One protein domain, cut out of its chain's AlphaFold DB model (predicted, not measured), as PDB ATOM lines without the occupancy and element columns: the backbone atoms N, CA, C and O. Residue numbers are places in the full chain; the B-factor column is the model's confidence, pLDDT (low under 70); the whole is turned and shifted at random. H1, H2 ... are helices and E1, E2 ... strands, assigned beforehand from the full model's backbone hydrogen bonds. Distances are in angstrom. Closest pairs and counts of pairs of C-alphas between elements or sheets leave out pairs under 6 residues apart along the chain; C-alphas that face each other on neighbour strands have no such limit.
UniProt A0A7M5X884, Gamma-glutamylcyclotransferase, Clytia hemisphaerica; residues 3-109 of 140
ATOM      1  N   MET A   3    -177.695 165.893 -44.472       96.38
ATOM      2  CA  MET A   3    -178.769 165.289 -45.260       96.38
ATOM      3  C   MET A   3    -178.148 164.604 -46.472       96.38
ATOM      4  O   MET A   3    -177.466 165.268 -47.252       96.38
ATOM      5  N   LEU A   4    -178.366 163.300 -46.617       95.75
ATOM      6  CA  LEU A   4    -177.872 162.511 -47.742       95.75
ATOM      7  C   LEU A   4    -179.026 161.736 -48.399       95.75
ATOM      8  O   LEU A   4    -179.942 161.297 -47.697       95.75
ATOM      9  N   PRO A   5    -179.000 161.562 -49.731       95.88
ATOM     10  CA  PRO A   5    -179.921 160.666 -50.418       95.88
ATOM     11  C   PRO A   5    -179.530 159.206 -50.146       95.88
ATOM     12  O   PRO A   5    -178.408 158.798 -50.444       95.88
ATOM     13  N   VAL A   6    -180.448 158.415 -49.591       94.44
ATOM     14  CA  VAL A   6    -180.271 156.975 -49.357       94.44
ATOM     15  C   VAL A   6    -181.057 156.201 -50.401       94.44
ATOM     16  O   VAL A   6    -182.254 156.424 -50.577       94.44
ATOM     17  N   TYR A   7    -180.387 155.283 -51.088       93.25
ATOM     18  CA  TYR A   7    -180.996 154.454 -52.120       93.25
ATOM     19  C   TYR A   7    -181.259 153.055 -51.574       93.25
ATOM     20  O   TYR A   7    -180.393 152.453 -50.937       93.25
ATOM     21  N   SER A   8    -182.460 152.545 -51.832       91.88
ATOM     22  CA  SER A   8    -182.778 151.142 -51.583       91.88
ATOM     23  C   SER A   8    -181.973 150.251 -52.530       91.88
ATOM     24  O   SER A   8    -181.785 150.593 -53.697       91.88
ATOM     25  N   LYS A   9    -181.528 149.091 -52.037       87.50
ATOM     26  CA  LYS A   9    -180.968 148.035 -52.895       87.50
ATOM     27  C   LYS A   9    -182.020 147.444 -53.829       87.50
ATOM     28  O   LYS A   9    -181.701 147.072 -54.953       87.50
ATOM     29  N   ASP A  10    -183.263 147.370 -53.364       89.12
ATOM     30  CA  ASP A  10    -184.402 147.039 -54.206       89.12
ATOM     31  C   ASP A  10    -184.776 148.272 -55.035       89.12
ATOM     32  O   ASP A  10    -185.274 149.260 -54.490       89.12
ATOM     33  N   SER A  11    -184.508 148.215 -56.339       79.88
ATOM     34  CA  SER A  11    -184.787 149.292 -57.290       79.88
ATOM     35  C   SER A  11    -186.279 149.466 -57.590       79.88
ATOM     36  O   SER A  11    -186.677 150.538 -58.052       79.88
ATOM     37  N   ALA A  12    -187.112 148.458 -57.305       86.62
ATOM     38  CA  ALA A  12    -188.565 148.586 -57.373       86.62
ATOM     39  C   ALA A  12    -189.103 149.388 -56.177       86.62
ATOM     40  O   ALA A  12    -190.078 150.138 -56.308       86.62
ATOM     41  N   ALA A  13    -188.433 149.298 -55.025       85.81
ATOM     42  CA  ALA A  13    -188.773 150.099 -53.860       85.81
ATOM     43  C   ALA A  13    -188.573 151.596 -54.142       85.81
ATOM     44  O   ALA A  13    -187.626 152.023 -54.805       85.81
ATOM     45  N   PHE A  14    -189.503 152.413 -53.641       86.81
ATOM     46  CA  PHE A  14    -189.501 153.874 -53.796       86.81
ATOM     47  C   PHE A  14    -189.407 154.364 -55.253       86.81
ATOM     48  O   PHE A  14    -189.061 155.519 -55.493       86.81
ATOM     49  N   HIS A  15    -189.732 153.511 -56.232       90.94
ATOM     50  CA  HIS A  15    -189.651 153.817 -57.663       90.94
ATOM     51  C   HIS A  15    -188.236 154.284 -58.063       90.94
ATOM     52  O   HIS A  15    -188.083 155.222 -58.850       90.94
ATOM     53  N   GLY A  16    -187.204 153.705 -57.438       88.50
ATOM     54  CA  GLY A  16    -185.806 154.098 -57.626       88.50
ATOM     55  C   GLY A  16    -185.452 155.494 -57.099       88.50
ATOM     56  O   GLY A  16    -184.340 155.972 -57.331       88.50
ATOM     57  N   LYS A  17    -186.367 156.179 -56.398       93.94
ATOM     58  CA  LYS A  17    -186.108 157.502 -55.823       93.94
ATOM     59  C   LYS A  17    -185.367 157.376 -54.489       93.94
ATOM     60  O   LYS A  17    -185.689 156.489 -53.695       93.94
ATOM     61  N   PRO A  18    -184.412 158.277 -54.203       95.12
ATOM     62  CA  PRO A  18    -183.738 158.287 -52.918       95.12
ATOM     63  C   PRO A  18    -184.666 158.753 -51.797       95.12
ATOM     64  O   PRO A  18    -185.517 159.625 -51.983       95.12
ATOM     65  N   ILE A  19    -184.417 158.228 -50.604       95.19
ATOM     66  CA  ILE A  19    -185.023 158.680 -49.358       95.19
ATOM     67  C   ILE A  19    -184.068 159.697 -48.721       95.19
ATOM     68  O   ILE A  19    -182.905 159.364 -48.476       95.19
ATOM     69  N   PRO A  20    -184.503 160.937 -48.448       95.44
ATOM     70  CA  PRO A  20    -183.669 161.900 -47.744       95.44
ATOM     71  C   PRO A  20    -183.498 161.469 -46.281       95.44
ATOM     72  O   PRO A  20    -184.482 161.339 -45.553       95.44
ATOM     73  N   ALA A  21    -182.255 161.279 -45.835       96.31
ATOM     74  CA  ALA A  21    -181.946 160.876 -44.466       96.31
ATOM     75  C   ALA A  21    -180.904 161.792 -43.819       96.31
ATOM     76  O   ALA A  21    -179.948 162.234 -44.459       96.31
ATOM     77  N   ILE A  22    -181.071 162.042 -42.520       96.75
ATOM     78  CA  ILE A  22    -180.049 162.677 -41.688       96.75
ATOM     79  C   ILE A  22    -179.033 161.605 -41.295       96.75
ATOM     80  O   ILE A  22    -179.364 160.697 -40.537       96.75
ATOM     81  N   ILE A  23    -177.789 161.730 -41.763       95.56
ATOM     82  CA  ILE A  23    -176.720 160.782 -41.435       95.56
ATOM     83  C   ILE A  23    -175.714 161.406 -40.465       95.56
ATOM     84  O   ILE A  23    -175.197 162.518 -40.665       95.56
ATOM     85  N   TYR A  24    -175.418 160.645 -39.413       94.75
ATOM     86  CA  TYR A  24    -174.352 160.910 -38.457       94.75
ATOM     87  C   TYR A  24    -173.188 159.972 -38.756       94.75
ATOM     88  O   TYR A  24    -173.323 158.757 -38.669       94.75
ATOM     89  N   TYR A  25    -172.046 160.545 -39.119       93.25
ATOM     90  CA  TYR A  25    -170.813 159.807 -39.354       93.25
ATOM     91  C   TYR A  25    -169.631 160.654 -38.885       93.25
ATOM     92  O   TYR A  25    -169.670 161.890 -38.960       93.25
ATOM     93  N   ALA A  26    -168.599 159.995 -38.366       91.75
ATOM     94  CA  ALA A  26    -167.363 160.657 -37.981       91.75
ATOM     95  C   ALA A  26    -166.495 160.904 -39.223       91.75
ATOM     96  O   ALA A  26    -166.390 160.052 -40.100       91.75
ATOM     97  N   THR A  27    -165.872 162.079 -39.298       92.25
ATOM     98  CA  THR A  27    -164.805 162.362 -40.273       92.25
ATOM     99  C   THR A  27    -163.440 162.095 -39.641       92.25
ATOM    100  O   THR A  27    -163.361 162.162 -38.414       92.25
ATOM    101  N   PRO A  28    -162.355 161.968 -40.426       94.81
ATOM    102  CA  PRO A  28    -161.001 161.848 -39.877       94.81
ATOM    103  C   PRO A  28    -160.563 162.982 -38.931       94.81
ATOM    104  O   PRO A  28    -159.669 162.791 -38.123       94.81
ATOM    105  N   HIS A  29    -161.219 164.148 -38.983       94.31
ATOM    106  CA  HIS A  29    -160.988 165.273 -38.066       94.31
ATOM    107  C   HIS A  29    -161.606 165.085 -36.665       94.31
ATOM    108  O   HIS A  29    -161.443 165.943 -35.803       94.31
ATOM    109  N   ASN A  30    -162.378 164.018 -36.435       94.62
ATOM    110  CA  ASN A  30    -162.934 163.728 -35.117       94.62
ATOM    111  C   ASN A  30    -161.790 163.289 -34.183       94.62
ATOM    112  O   ASN A  30    -161.094 162.339 -34.534       94.62
ATOM    113  N   PRO A  31    -161.610 163.901 -32.998       95.75
ATOM    114  CA  PRO A  31    -160.521 163.546 -32.080       95.75
ATOM    115  C   PRO A  31    -160.566 162.086 -31.599       95.75
ATOM    116  O   PRO A  31    -159.550 161.557 -31.165       95.75
ATOM    117  N   ASN A  32    -161.724 161.428 -31.695       93.31
ATOM    118  CA  ASN A  32    -161.899 160.019 -31.348       93.31
ATOM    119  C   ASN A  32    -161.700 159.067 -32.539       93.31
ATOM    120  O   ASN A  32    -161.862 157.858 -32.381       93.31
ATOM    121  N   TYR A  33    -161.416 159.575 -33.742       93.69
ATOM    122  CA  TYR A  33    -161.119 158.724 -34.888       93.69
ATOM    123  C   TYR A  33    -159.698 158.172 -34.758       93.69
ATOM    124  O   TYR A  33    -158.724 158.919 -34.771       93.69
ATOM    125  N   THR A  34    -159.582 156.853 -34.639       92.06
ATOM    126  CA  THR A  34    -158.302 156.169 -34.413       92.06
ATOM    127  C   THR A  34    -157.589 155.764 -35.703       92.06
ATOM    128  O   THR A  34    -156.540 155.134 -35.630       92.06
ATOM    129  N   GLY A  35    -158.133 156.116 -36.872       91.75
ATOM    130  CA  GLY A  35    -157.605 155.663 -38.159       91.75
ATOM    131  C   GLY A  35    -157.981 154.221 -38.496       91.75
ATOM    132  O   GLY A  35    -158.741 153.569 -37.772       91.75
ATOM    133  N   ASP A  36    -157.441 153.748 -39.615       91.12
ATOM    134  CA  ASP A  36    -157.546 152.351 -40.024       91.12
ATOM    135  C   ASP A  36    -156.662 151.480 -39.129       91.12
ATOM    136  O   ASP A  36    -155.507 151.802 -38.847       91.12
ATOM    137  N   GLU A  37    -157.206 150.353 -38.686       93.50
ATOM    138  CA  GLU A  37    -156.529 149.431 -37.784       93.50
ATOM    139  C   GLU A  37    -156.732 147.992 -38.252       93.50
ATOM    140  O   GLU A  37    -157.777 147.628 -38.792       93.50
ATOM    141  N   GLY A  38    -155.727 147.146 -38.028       96.69
ATOM    142  CA  GLY A  38    -155.841 145.725 -38.342       96.69
ATOM    143  C   GLY A  38    -156.892 145.039 -37.465       96.69
ATOM    144  O   GLY A  38    -156.975 145.299 -36.261       96.69
ATOM    145  N   GLU A  39    -157.650 144.107 -38.043       97.88
ATOM    146  CA  GLU A  39    -158.763 143.412 -37.376       97.88
ATOM    147  C   GLU A  39    -158.343 142.731 -36.066       97.88
ATOM    148  O   GLU A  39    -159.076 142.766 -35.083       97.88
ATOM    149  N   GLU A  40    -157.125 142.190 -35.997       98.00
ATOM    150  CA  GLU A  40    -156.560 141.603 -34.775       98.00
ATOM    151  C   GLU A  40    -156.405 142.612 -33.630       98.00
ATOM    152  O   GLU A  40    -156.690 142.312 -32.461       98.00
ATOM    153  N   LYS A  41    -155.968 143.831 -33.959       97.81
ATOM    154  CA  LYS A  41    -155.801 144.914 -32.990       97.81
ATOM    155  C   LYS A  41    -157.160 145.456 -32.561       97.81
ATOM    156  O   LYS A  41    -157.384 145.598 -31.358       97.81
ATOM    157  N   ILE A  42    -158.084 145.648 -33.504       98.25
ATOM    158  CA  ILE A  42    -159.474 146.022 -33.210       98.25
ATOM    159  C   ILE A  42    -160.117 144.977 -32.291       98.25
ATOM    160  O   ILE A  42    -160.649 145.322 -31.239       98.25
ATOM    161  N   ALA A  43    -160.000 143.687 -32.612       98.50
ATOM    162  CA  ALA A  43    -160.551 142.609 -31.801       98.50
ATOM    163  C   ALA A  43    -159.956 142.583 -30.386       98.50
ATOM    164  O   ALA A  43    -160.678 142.351 -29.418       98.50
ATOM    165  N   LYS A  44    -158.654 142.858 -30.227       98.00
ATOM    166  CA  LYS A  44    -158.027 142.978 -28.899       98.00
ATOM    167  C   LYS A  44    -158.616 144.143 -28.100       98.00
ATOM    168  O   LYS A  44    -158.899 143.978 -26.912       98.00
ATOM    169  N   ILE A  45    -158.813 145.295 -28.741       97.31
ATOM    170  CA  ILE A  45    -159.436 146.468 -28.121       97.31
ATOM    171  C   ILE A  45    -160.866 146.121 -27.692       97.31
ATOM    172  O   ILE A  45    -161.204 146.297 -26.524       97.31
ATOM    173  N   ILE A  46    -161.685 145.549 -28.577       97.88
ATOM    174  CA  ILE A  46    -163.066 145.150 -28.259       97.88
ATOM    175  C   ILE A  46    -163.107 144.142 -27.101       97.88
ATOM    176  O   ILE A  46    -163.900 144.300 -26.173       97.88
ATOM    177  N   ALA A  47    -162.223 143.143 -27.115       97.31
ATOM    178  CA  ALA A  47    -162.170 142.087 -26.106       97.31
ATOM    179  C   ALA A  47    -161.786 142.574 -24.699       97.31
ATOM    180  O   ALA A  47    -162.001 141.842 -23.739       97.31
ATOM    181  N   THR A  48    -161.232 143.784 -24.558       95.75
ATOM    182  CA  THR A  48    -160.715 144.304 -23.275       95.75
ATOM    183  C   THR A  48    -161.327 145.639 -22.841       95.75
ATOM    184  O   THR A  48    -161.231 146.010 -21.672       95.75
ATOM    185  N   SER A  49    -161.969 146.365 -23.757       95.81
ATOM    186  CA  SER A  49    -162.515 147.695 -23.481       95.81
ATOM    187  C   SER A  49    -163.887 147.629 -22.820       95.81
ATOM    188  O   SER A  49    -164.740 146.820 -23.192       95.81
ATOM    189  N   HIS A  50    -164.129 148.548 -21.891       94.62
ATOM    190  CA  HIS A  50    -165.423 148.770 -21.255       94.62
ATOM    191  C   HIS A  50    -165.612 150.262 -20.973       94.62
ATOM    192  O   HIS A  50    -164.644 151.011 -20.869       94.62
ATOM    193  N   GLY A  51    -166.865 150.683 -20.848       92.56
ATOM    194  CA  GLY A  51    -167.220 152.044 -20.466       92.56
ATOM    195  C   GLY A  51    -168.504 152.070 -19.653       92.56
ATOM    196  O   GLY A  51    -169.003 151.034 -19.211       92.56
ATOM    197  N   VAL A  52    -169.076 153.262 -19.493       92.19
ATOM    198  CA  VAL A  52    -170.321 153.469 -18.732       92.19
ATOM    199  C   VAL A  52    -171.498 152.634 -19.249       92.19
ATOM    200  O   VAL A  52    -172.383 152.267 -18.481       92.19
ATOM    201  N   SER A  53    -171.490 152.291 -20.538       93.31
ATOM    202  CA  SER A  53    -172.523 151.479 -21.188       93.31
ATOM    203  C   SER A  53    -172.304 149.966 -21.068       93.31
ATOM    204  O   SER A  53    -173.151 149.210 -21.533       93.31
ATOM    205  N   GLY A  54    -171.200 149.518 -20.461       93.31
ATOM    206  CA  GLY A  54    -170.838 148.104 -20.347       93.31
ATOM    207  C   GLY A  54    -169.589 147.728 -21.142       93.31
ATOM    208  O   GLY A  54    -168.799 148.584 -21.553       93.31
ATOM    209  N   HIS A  55    -169.380 146.425 -21.319       95.88
ATOM    210  CA  HIS A  55    -168.211 145.894 -22.014       95.88
ATOM    211  C   HIS A  55    -168.385 146.000 -23.542       95.88
ATOM    212  O   HIS A  55    -169.470 145.785 -24.078       95.88
ATOM    213  N   ASN A  56    -167.319 146.291 -24.291       97.31
ATOM    214  CA  ASN A  56    -167.429 146.508 -25.742       97.31
ATOM    215  C   ASN A  56    -167.823 145.226 -26.518       97.31
ATOM    216  O   ASN A  56    -168.503 145.287 -27.538       97.31
ATOM    217  N   ILE A  57    -167.486 144.039 -25.993       97.12
ATOM    218  CA  ILE A  57    -167.972 142.757 -26.529       97.12
ATOM    219  C   ILE A  57    -169.503 142.660 -26.551       97.12
ATOM    220  O   ILE A  57    -170.048 141.997 -27.429       97.12
ATOM    221  N   GLU A  58    -170.205 143.321 -25.619       96.94
ATOM    222  CA  GLU A  58    -171.671 143.301 -25.588       96.94
ATOM    223  C   GLU A  58    -172.237 144.011 -26.814       96.94
ATOM    224  O   GLU A  58    -173.171 143.514 -27.444       96.94
ATOM    225  N   TYR A  59    -171.638 145.148 -27.174       97.88
ATOM    226  CA  TYR A  59    -172.002 145.907 -28.362       97.88
ATOM    227  C   TYR A  59    -171.799 145.074 -29.630       97.88
ATOM    228  O   TYR A  59    -172.740 144.911 -30.407       97.88
ATOM    229  N   LEU A  60    -170.606 144.491 -29.802       98.50
ATOM    230  CA  LEU A  60    -170.293 143.684 -30.980       98.50
ATOM    231  C   LEU A  60    -171.258 142.501 -31.129       98.50
ATOM    232  O   LEU A  60    -171.838 142.315 -32.194       98.50
ATOM    233  N   PHE A  61    -171.467 141.714 -30.069       98.00
ATOM    234  CA  PHE A  61    -172.286 140.502 -30.165       98.00
ATOM    235  C   PHE A  61    -173.761 140.821 -30.403       98.00
ATOM    236  O   PHE A  61    -174.403 140.144 -31.198       98.00
ATOM    237  N   ARG A  62    -174.290 141.885 -29.790       97.94
ATOM    238  CA  ARG A  62    -175.664 142.339 -30.057       97.94
ATOM    239  C   ARG A  62    -175.847 142.822 -31.492       97.94
ATOM    240  O   ARG A  62    -176.897 142.576 -32.075       97.94
ATOM    241  N   LEU A  63    -174.845 143.499 -32.059       98.19
ATOM    242  CA  LEU A  63    -174.882 143.932 -33.455       98.19
ATOM    243  C   LEU A  63    -174.843 142.731 -34.408       98.19
ATOM    244  O   LEU A  63    -175.626 142.673 -35.351       98.19
ATOM    245  N   VAL A  64    -173.978 141.752 -34.140       98.00
ATOM    246  CA  VAL A  64    -173.892 140.507 -34.919       98.00
ATOM    247  C   VAL A  64    -175.207 139.728 -34.872       98.00
ATOM    248  O   VAL A  64    -175.682 139.279 -35.914       98.00
ATOM    249  N   ASP A  65    -175.806 139.590 -33.688       97.56
ATOM    250  CA  ASP A  65    -177.107 138.939 -33.527       97.56
ATOM    251  C   ASP A  65    -178.183 139.667 -34.337       97.56
ATOM    252  O   ASP A  65    -178.889 139.039 -35.121       97.56
ATOM    253  N   PHE A  66    -178.245 140.999 -34.230       97.88
ATOM    254  CA  PHE A  66    -179.185 141.806 -35.006       97.88
ATOM    255  C   PHE A  66    -179.021 141.597 -36.515       97.88
ATOM    256  O   PHE A  66    -180.017 141.395 -37.206       97.88
ATOM    257  N   MET A  67    -177.786 141.607 -37.029       97.38
ATOM    258  CA  MET A  67    -177.520 141.385 -38.455       97.38
ATOM    259  C   MET A  67    -178.003 140.003 -38.906       97.38
ATOM    260  O   MET A  67    -178.699 139.899 -39.912       97.38
ATOM    261  N   ARG A  68    -177.701 138.950 -38.136       95.44
ATOM    262  CA  ARG A  68    -178.107 137.574 -38.463       95.44
ATOM    263  C   ARG A  68    -179.621 137.369 -38.395       95.44
ATOM    264  O   ARG A  68    -180.167 136.648 -39.223       95.44
ATOM    265  N   GLU A  69    -180.290 137.978 -37.418       96.06
ATOM    266  CA  GLU A  69    -181.730 137.807 -37.190       96.06
ATOM    267  C   GLU A  69    -182.581 138.691 -38.109       96.06
ATOM    268  O   GLU A  69    -183.584 138.237 -38.656       96.06
ATOM    269  N   SER A  70    -182.192 139.957 -38.281       96.81
ATOM    270  CA  SER A  70    -183.012 140.965 -38.965       96.81
ATOM    271  C   SER A  70    -182.651 141.137 -40.436       96.81
ATOM    272  O   SER A  70    -183.501 141.540 -41.228       96.81
ATOM    273  N   LEU A  71    -181.401 140.851 -40.814       95.25
ATOM    274  CA  LEU A  71    -180.875 141.057 -42.165       95.25
ATOM    275  C   LEU A  71    -180.137 139.800 -42.674       95.25
ATOM    276  O   LEU A  71    -178.988 139.894 -43.100       95.25
ATOM    277  N   PRO A  72    -180.776 138.612 -42.680       94.75
ATOM    278  CA  PRO A  72    -180.099 137.336 -42.954       94.75
ATOM    279  C   PRO A  72    -179.502 137.227 -44.365       94.75
ATOM    280  O   PRO A  72    -178.602 136.423 -44.599       94.75
ATOM    281  N   ASN A  73    -179.996 138.033 -45.306       94.12
ATOM    282  CA  ASN A  73    -179.520 138.061 -46.690       94.12
ATOM    283  C   ASN A  73    -178.387 139.074 -46.910       94.12
ATOM    284  O   ASN A  73    -177.866 139.179 -48.019       94.12
ATOM    285  N   GLU A  74    -178.023 139.839 -45.881       93.44
ATOM    286  CA  GLU A  74    -176.974 140.845 -45.950       93.44
ATOM    287  C   GLU A  74    -175.659 140.305 -45.390       93.44
ATOM    288  O   GLU A  74    -175.598 139.695 -44.320       93.44
ATOM    289  N   SER A  75    -174.579 140.540 -46.135       91.25
ATOM    290  CA  SER A  75    -173.237 140.134 -45.733       91.25
ATOM    291  C   SER A  75    -172.471 141.327 -45.177       91.25
ATOM    292  O   SER A  75    -172.354 142.360 -45.835       91.25
ATOM    293  N   GLU A  76    -171.912 141.153 -43.984       95.94
ATOM    294  CA  GLU A  76    -170.966 142.083 -43.371       95.94
ATOM    295  C   GLU A  76    -169.713 141.273 -42.972       95.94
ATOM    296  O   GLU A  76    -169.626 140.748 -41.856       95.94
ATOM    297  N   PRO A  77    -168.766 141.071 -43.911       97.06
ATOM    298  CA  PRO A  77    -167.593 140.236 -43.666       97.06
ATOM    299  C   PRO A  77    -166.700 140.755 -42.537       97.06
ATOM    300  O   PRO A  77    -166.185 139.957 -41.759       97.06
ATOM    301  N   HIS A  78    -166.527 142.071 -42.424       96.88
ATOM    302  CA  HIS A  78    -165.627 142.675 -41.445       96.88
ATOM    303  C   HIS A  78    -166.134 142.463 -40.010       96.88
ATOM    304  O   HIS A  78    -165.403 142.003 -39.133       96.88
ATOM    305  N   LEU A  79    -167.422 142.702 -39.784       97.88
ATOM    306  CA  LEU A  79    -168.141 142.468 -38.540       97.88
ATOM    307  C   LEU A  79    -168.057 140.998 -38.123       97.88
ATOM    308  O   LEU A  79    -167.798 140.712 -36.954       97.88
ATOM    309  N   TYR A  80    -168.245 140.061 -39.057       97.62
ATOM    310  CA  TYR A  80    -168.145 138.630 -38.759       97.62
ATOM    311  C   TYR A  80    -166.703 138.172 -38.501       97.62
ATOM    312  O   TYR A  80    -166.487 137.306 -37.647       97.62
ATOM    313  N   THR A  81    -165.710 138.777 -39.153       98.25
ATOM    314  CA  THR A  81    -164.301 138.550 -38.815       98.25
ATOM    315  C   THR A  81    -163.995 139.034 -37.399       98.25
ATOM    316  O   THR A  81    -163.422 138.283 -36.605       98.25
ATOM    317  N   LEU A  82    -164.447 140.237 -37.029       98.56
ATOM    318  CA  LEU A  82    -164.296 140.755 -35.668       98.56
ATOM    319  C   LEU A  82    -165.017 139.882 -34.630       98.56
ATOM    320  O   LEU A  82    -164.429 139.596 -33.588       98.56
ATOM    321  N   ASP A  83    -166.238 139.409 -34.907       98.50
ATOM    322  CA  ASP A  83    -166.979 138.466 -34.048       98.50
ATOM    323  C   ASP A  83    -166.143 137.214 -33.756       98.50
ATOM    324  O   ASP A  83    -165.938 136.846 -32.597       98.50
ATOM    325  N   SER A  84    -165.596 136.598 -34.807       98.38
ATOM    326  CA  SER A  84    -164.762 135.400 -34.697       98.38
ATOM    327  C   SER A  84    -163.500 135.656 -33.869       98.38
ATOM    328  O   SER A  84    -163.242 134.941 -32.896       98.38
ATOM    329  N   LEU A  85    -162.751 136.718 -34.189       98.56
ATOM    330  CA  LEU A  85    -161.512 137.070 -33.494       98.56
ATOM    331  C   LEU A  85    -161.756 137.389 -32.016       98.56
ATOM    332  O   LEU A  85    -161.016 136.920 -31.149       98.56
ATOM    333  N   VAL A  86    -162.801 138.159 -31.700       98.38
ATOM    334  CA  VAL A  86    -163.154 138.492 -30.314       98.38
ATOM    335  C   VAL A  86    -163.546 137.233 -29.549       98.38
ATOM    336  O   VAL A  86    -163.030 137.024 -28.451       98.38
ATOM    337  N   ARG A  87    -164.378 136.355 -30.130       97.75
ATOM    338  CA  ARG A  87    -164.745 135.066 -29.518       97.75
ATOM    339  C   ARG A  87    -163.518 134.225 -29.209       97.75
ATOM    340  O   ARG A  87    -163.386 133.765 -28.078       97.75
ATOM    341  N   THR A  88    -162.585 134.090 -30.149       97.25
ATOM    342  CA  THR A  88    -161.324 133.377 -29.912       97.25
ATOM    343  C   THR A  88    -160.534 133.997 -28.759       97.25
ATOM    344  O   THR A  88    -160.082 133.267 -27.877       97.25
ATOM    345  N   LYS A  89    -160.425 135.332 -28.695       96.69
ATOM    346  CA  LYS A  89    -159.693 136.032 -27.622       96.69
ATOM    347  C   LYS A  89    -160.305 135.835 -26.236       96.69
ATOM    348  O   LYS A  89    -159.560 135.750 -25.265       96.69
ATOM    349  N   VAL A  90    -161.630 135.732 -26.133       95.50
ATOM    350  CA  VAL A  90    -162.314 135.450 -24.857       95.50
ATOM    351  C   VAL A  90    -162.523 133.948 -24.597       95.50
ATOM    352  O   VAL A  90    -163.070 133.547 -23.567       95.50
ATOM    353  N   GLY A  91    -162.042 133.095 -25.504       94.69
ATOM    354  CA  GLY A  91    -162.133 131.638 -25.428       94.69
ATOM    355  C   GLY A  91    -163.556 131.093 -25.557       94.69
ATOM    356  O   GLY A  91    -163.901 130.130 -24.879       94.69
ATOM    357  N   LEU A  92    -164.364 131.719 -26.411       94.94
ATOM    358  CA  LEU A  92    -165.662 131.232 -26.873       94.94
ATOM    359  C   LEU A  92    -165.524 130.536 -28.237       94.94
ATOM    360  O   LEU A  92    -164.613 130.823 -29.015       94.94
ATOM    361  N   CYS A  93    -166.463 129.643 -28.558       91.69
ATOM    362  CA  CYS A  93    -166.526 129.006 -29.875       91.69
ATOM    363  C   CYS A  93    -166.936 130.018 -30.960       91.69
ATOM    364  O   CYS A  93    -167.959 130.692 -30.828       91.69
ATOM    365  N   CYS A  94    -166.171 130.083 -32.053       89.88
ATOM    366  CA  CYS A  94    -166.489 130.890 -33.235       89.88
ATOM    367  C   CYS A  94    -167.166 130.099 -34.373       89.88
ATOM    368  O   CYS A  94    -167.730 130.710 -35.272       89.88
ATOM    369  N   LYS A  95    -167.148 128.755 -34.343       89.69
ATOM    370  CA  LYS A  95    -167.745 127.906 -35.399       89.69
ATOM    371  C   LYS A  95    -169.270 127.856 -35.321       89.69
ATOM    372  O   LYS A  95    -169.951 127.862 -36.337       89.69
ATOM    373  N   THR A  96    -169.786 127.791 -34.100       90.25
ATOM    374  CA  THR A  96    -171.217 127.765 -33.781       90.25
ATOM    375  C   THR A  96    -171.495 128.844 -32.737       90.25
ATOM    376  O   THR A  96    -171.678 128.545 -31.553       90.25
ATOM    377  N   PRO A  97    -171.422 130.123 -33.140       91.94
ATOM    378  CA  PRO A  97    -171.529 131.232 -32.210       91.94
ATOM    379  C   PRO A  97    -172.925 131.269 -31.584       91.94
ATOM    380  O   PRO A  97    -173.923 131.457 -32.275       91.94
ATOM    381  N   LEU A  98    -172.988 131.121 -30.259       95.81
ATOM    382  CA  LEU A  98    -174.203 131.411 -29.503       95.81
ATOM    383  C   LEU A  98    -174.492 132.915 -29.543       95.81
ATOM    384  O   LEU A  98    -173.554 133.729 -29.522       95.81
ATOM    385  N   SER A  99    -175.782 133.258 -29.560       96.31
ATOM    386  CA  SER A  99    -176.234 134.641 -29.435       96.31
ATOM    387  C   SER A  99    -175.861 135.214 -28.071       96.31
ATOM    388  O   SER A  99    -175.733 134.485 -27.080       96.31
ATOM    389  N   TRP A 100    -175.722 136.534 -28.002       95.44
ATOM    390  CA  TRP A 100    -175.508 137.305 -26.780       95.44
ATOM    391  C   TRP A 100    -176.435 136.849 -25.645       95.44
ATOM    392  O   TRP A 100    -175.995 136.624 -24.515       95.44
ATOM    393  N   ARG A 101    -177.730 136.678 -25.947       95.00
ATOM    394  CA  ARG A 101    -178.738 136.293 -24.951       95.00
ATOM    395  C   ARG A 101    -178.498 134.887 -24.407       95.00
ATOM    396  O   ARG A 101    -178.627 134.693 -23.202       95.00
ATOM    397  N   LEU A 102    -178.152 133.932 -25.269       96.75
ATOM    398  CA  LEU A 102    -177.859 132.564 -24.844       96.75
ATOM    399  C   LEU A 102    -176.551 132.502 -24.051       96.75
ATOM    400  O   LEU A 102    -176.526 131.881 -22.995       96.75
ATOM    401  N   LEU A 103    -175.506 133.219 -24.476       96.25
ATOM    402  CA  LEU A 103    -174.241 133.304 -23.734       96.25
ATOM    403  C   LEU A 103    -174.447 133.801 -22.296       96.25
ATOM    404  O   LEU A 103    -173.892 133.234 -21.360       96.25
ATOM    405  N   LEU A 104    -175.289 134.819 -22.093       93.81
ATOM    406  CA  LEU A 104    -175.640 135.279 -20.746       93.81
ATOM    407  C   LEU A 104    -176.355 134.216 -19.903       93.81
ATOM    408  O   LEU A 104    -176.274 134.271 -18.680       93.81
ATOM    409  N   GLN A 105    -177.087 133.296 -20.526       94.56
ATOM    410  CA  GLN A 105    -177.858 132.272 -19.821       94.56
ATOM    411  C   GLN A 105    -177.011 131.049 -19.467       94.56
ATOM    412  O   GLN A 105    -177.179 130.507 -18.377       94.56
ATOM    413  N   CYS A 106    -176.120 130.614 -20.360       92.69
ATOM    414  CA  CYS A 106    -175.443 129.321 -20.235       92.69
ATOM    415  C   CYS A 106    -173.908 129.375 -20.160       92.69
ATOM    416  O   CYS A 106    -173.302 128.324 -19.972       92.69
ATOM    417  N   ASP A 107    -173.271 130.549 -20.268       94.94
ATOM    418  CA  ASP A 107    -171.808 130.674 -20.218       94.94
ATOM    419  C   ASP A 107    -171.323 131.513 -19.014       94.94
ATOM    420  O   ASP A 107    -171.375 132.747 -18.980       94.94
ATOM    421  N   ASP A 108    -170.813 130.825 -17.990       92.56
ATOM    422  CA  ASP A 108    -170.291 131.418 -16.750       92.56
ATOM    423  C   ASP A 108    -169.056 132.290 -16.975       92.56
ATOM    424  O   ASP A 108    -168.796 133.237 -16.226       92.56
ATOM    425  N   ARG A 109    -168.245 131.958 -17.984       90.88
ATOM    426  CA  ARG A 109    -167.071 132.756 -18.331       90.88
ATOM    427  C   ARG A 109    -167.531 134.083 -18.911       90.88
ATOM    428  O   ARG A 109    -167.073 135.126 -18.452       90.88
TER     429      ARG A 109
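Overview. This is residues 3 to 109 of the 140 residues of the protein "Gamma-glutamylcyclotransferase" of Clytia hemisphaerica (UniProt A0A7M5X884). Two separate lobes are joined by a long strandlike-free link: a small one, in which E1 and E2 pair side by side with the short helix H1 between them along the chain, and a larger one of four crossed helices, H2 to H5. In the larger lobe H2, H3 and H4 pack together, and H5 packs across H3. The printed part has 107 residues, with five named helices and two named strands that follow along the chain as E1, H1, E2, H2, H3, H4, H5; of the 59 residues in named elements helices hold 50 and strands 9, a class of mostly helix, and the two-strand sheet, E1 - E2, is antiparallel. It is loose, with a radius of gyration of the C-alphas of 17.0 A and spans of 50 by 34 by 25 A.

Along the chain. E1, residues 3 to 6, begins at C-alpha 3 (-178.769, 165.289, -45.260) and is 9.4 A long. H1 is residues 13 to 16, 6.2 A, and E2 is residues 19 to 23, 11.7 A. H2, residues 39 to 48, measures 14.3 A; H3, residues 56 to 70, 21.2 A; H4, residues 77 to 90, 20.1 A. H5, residues 100 to 106, 10.3 A, ends at C-alpha 106 (-175.443, 129.321, -20.235).

Arrangement. N 4 and O 21 of E1 and E2 are 2.9 A apart, within hydrogen-bond range. E1 and H1 are apart from H2, H3, H4 and H5. H3, the hub, touches H2 with residues 56 to 60 alone, closest at the C-alphas of Ile 46 and Asn 56, 5.2 A. H3 touches H4 at a steep tilt of 45 degrees, opposite ways, the closest C-alphas being Phe 61 and Asp 83, 6.9 A. H3 touches H5, closest at the C-alphas of Phe 61 and Trp 100, 5.7 A, at 72 degrees, only just about perpendicular. H2 touches H4, closest at the C-alphas of Ala 43 and Val 86, 5.1 A. Every O i to N i+4 pair is within hydrogen-bond range in H2, H3, H4 and H5; H1 is too short for one.

Size, cuts and confidence. The C-alphas farthest apart, His 15 and Asp 108, are 50.5 A apart. The link from E2 to H2 is long, and residues 25 to 38 stand free. The printed part has no cut, and no printed residue is under 70 in pLDDT.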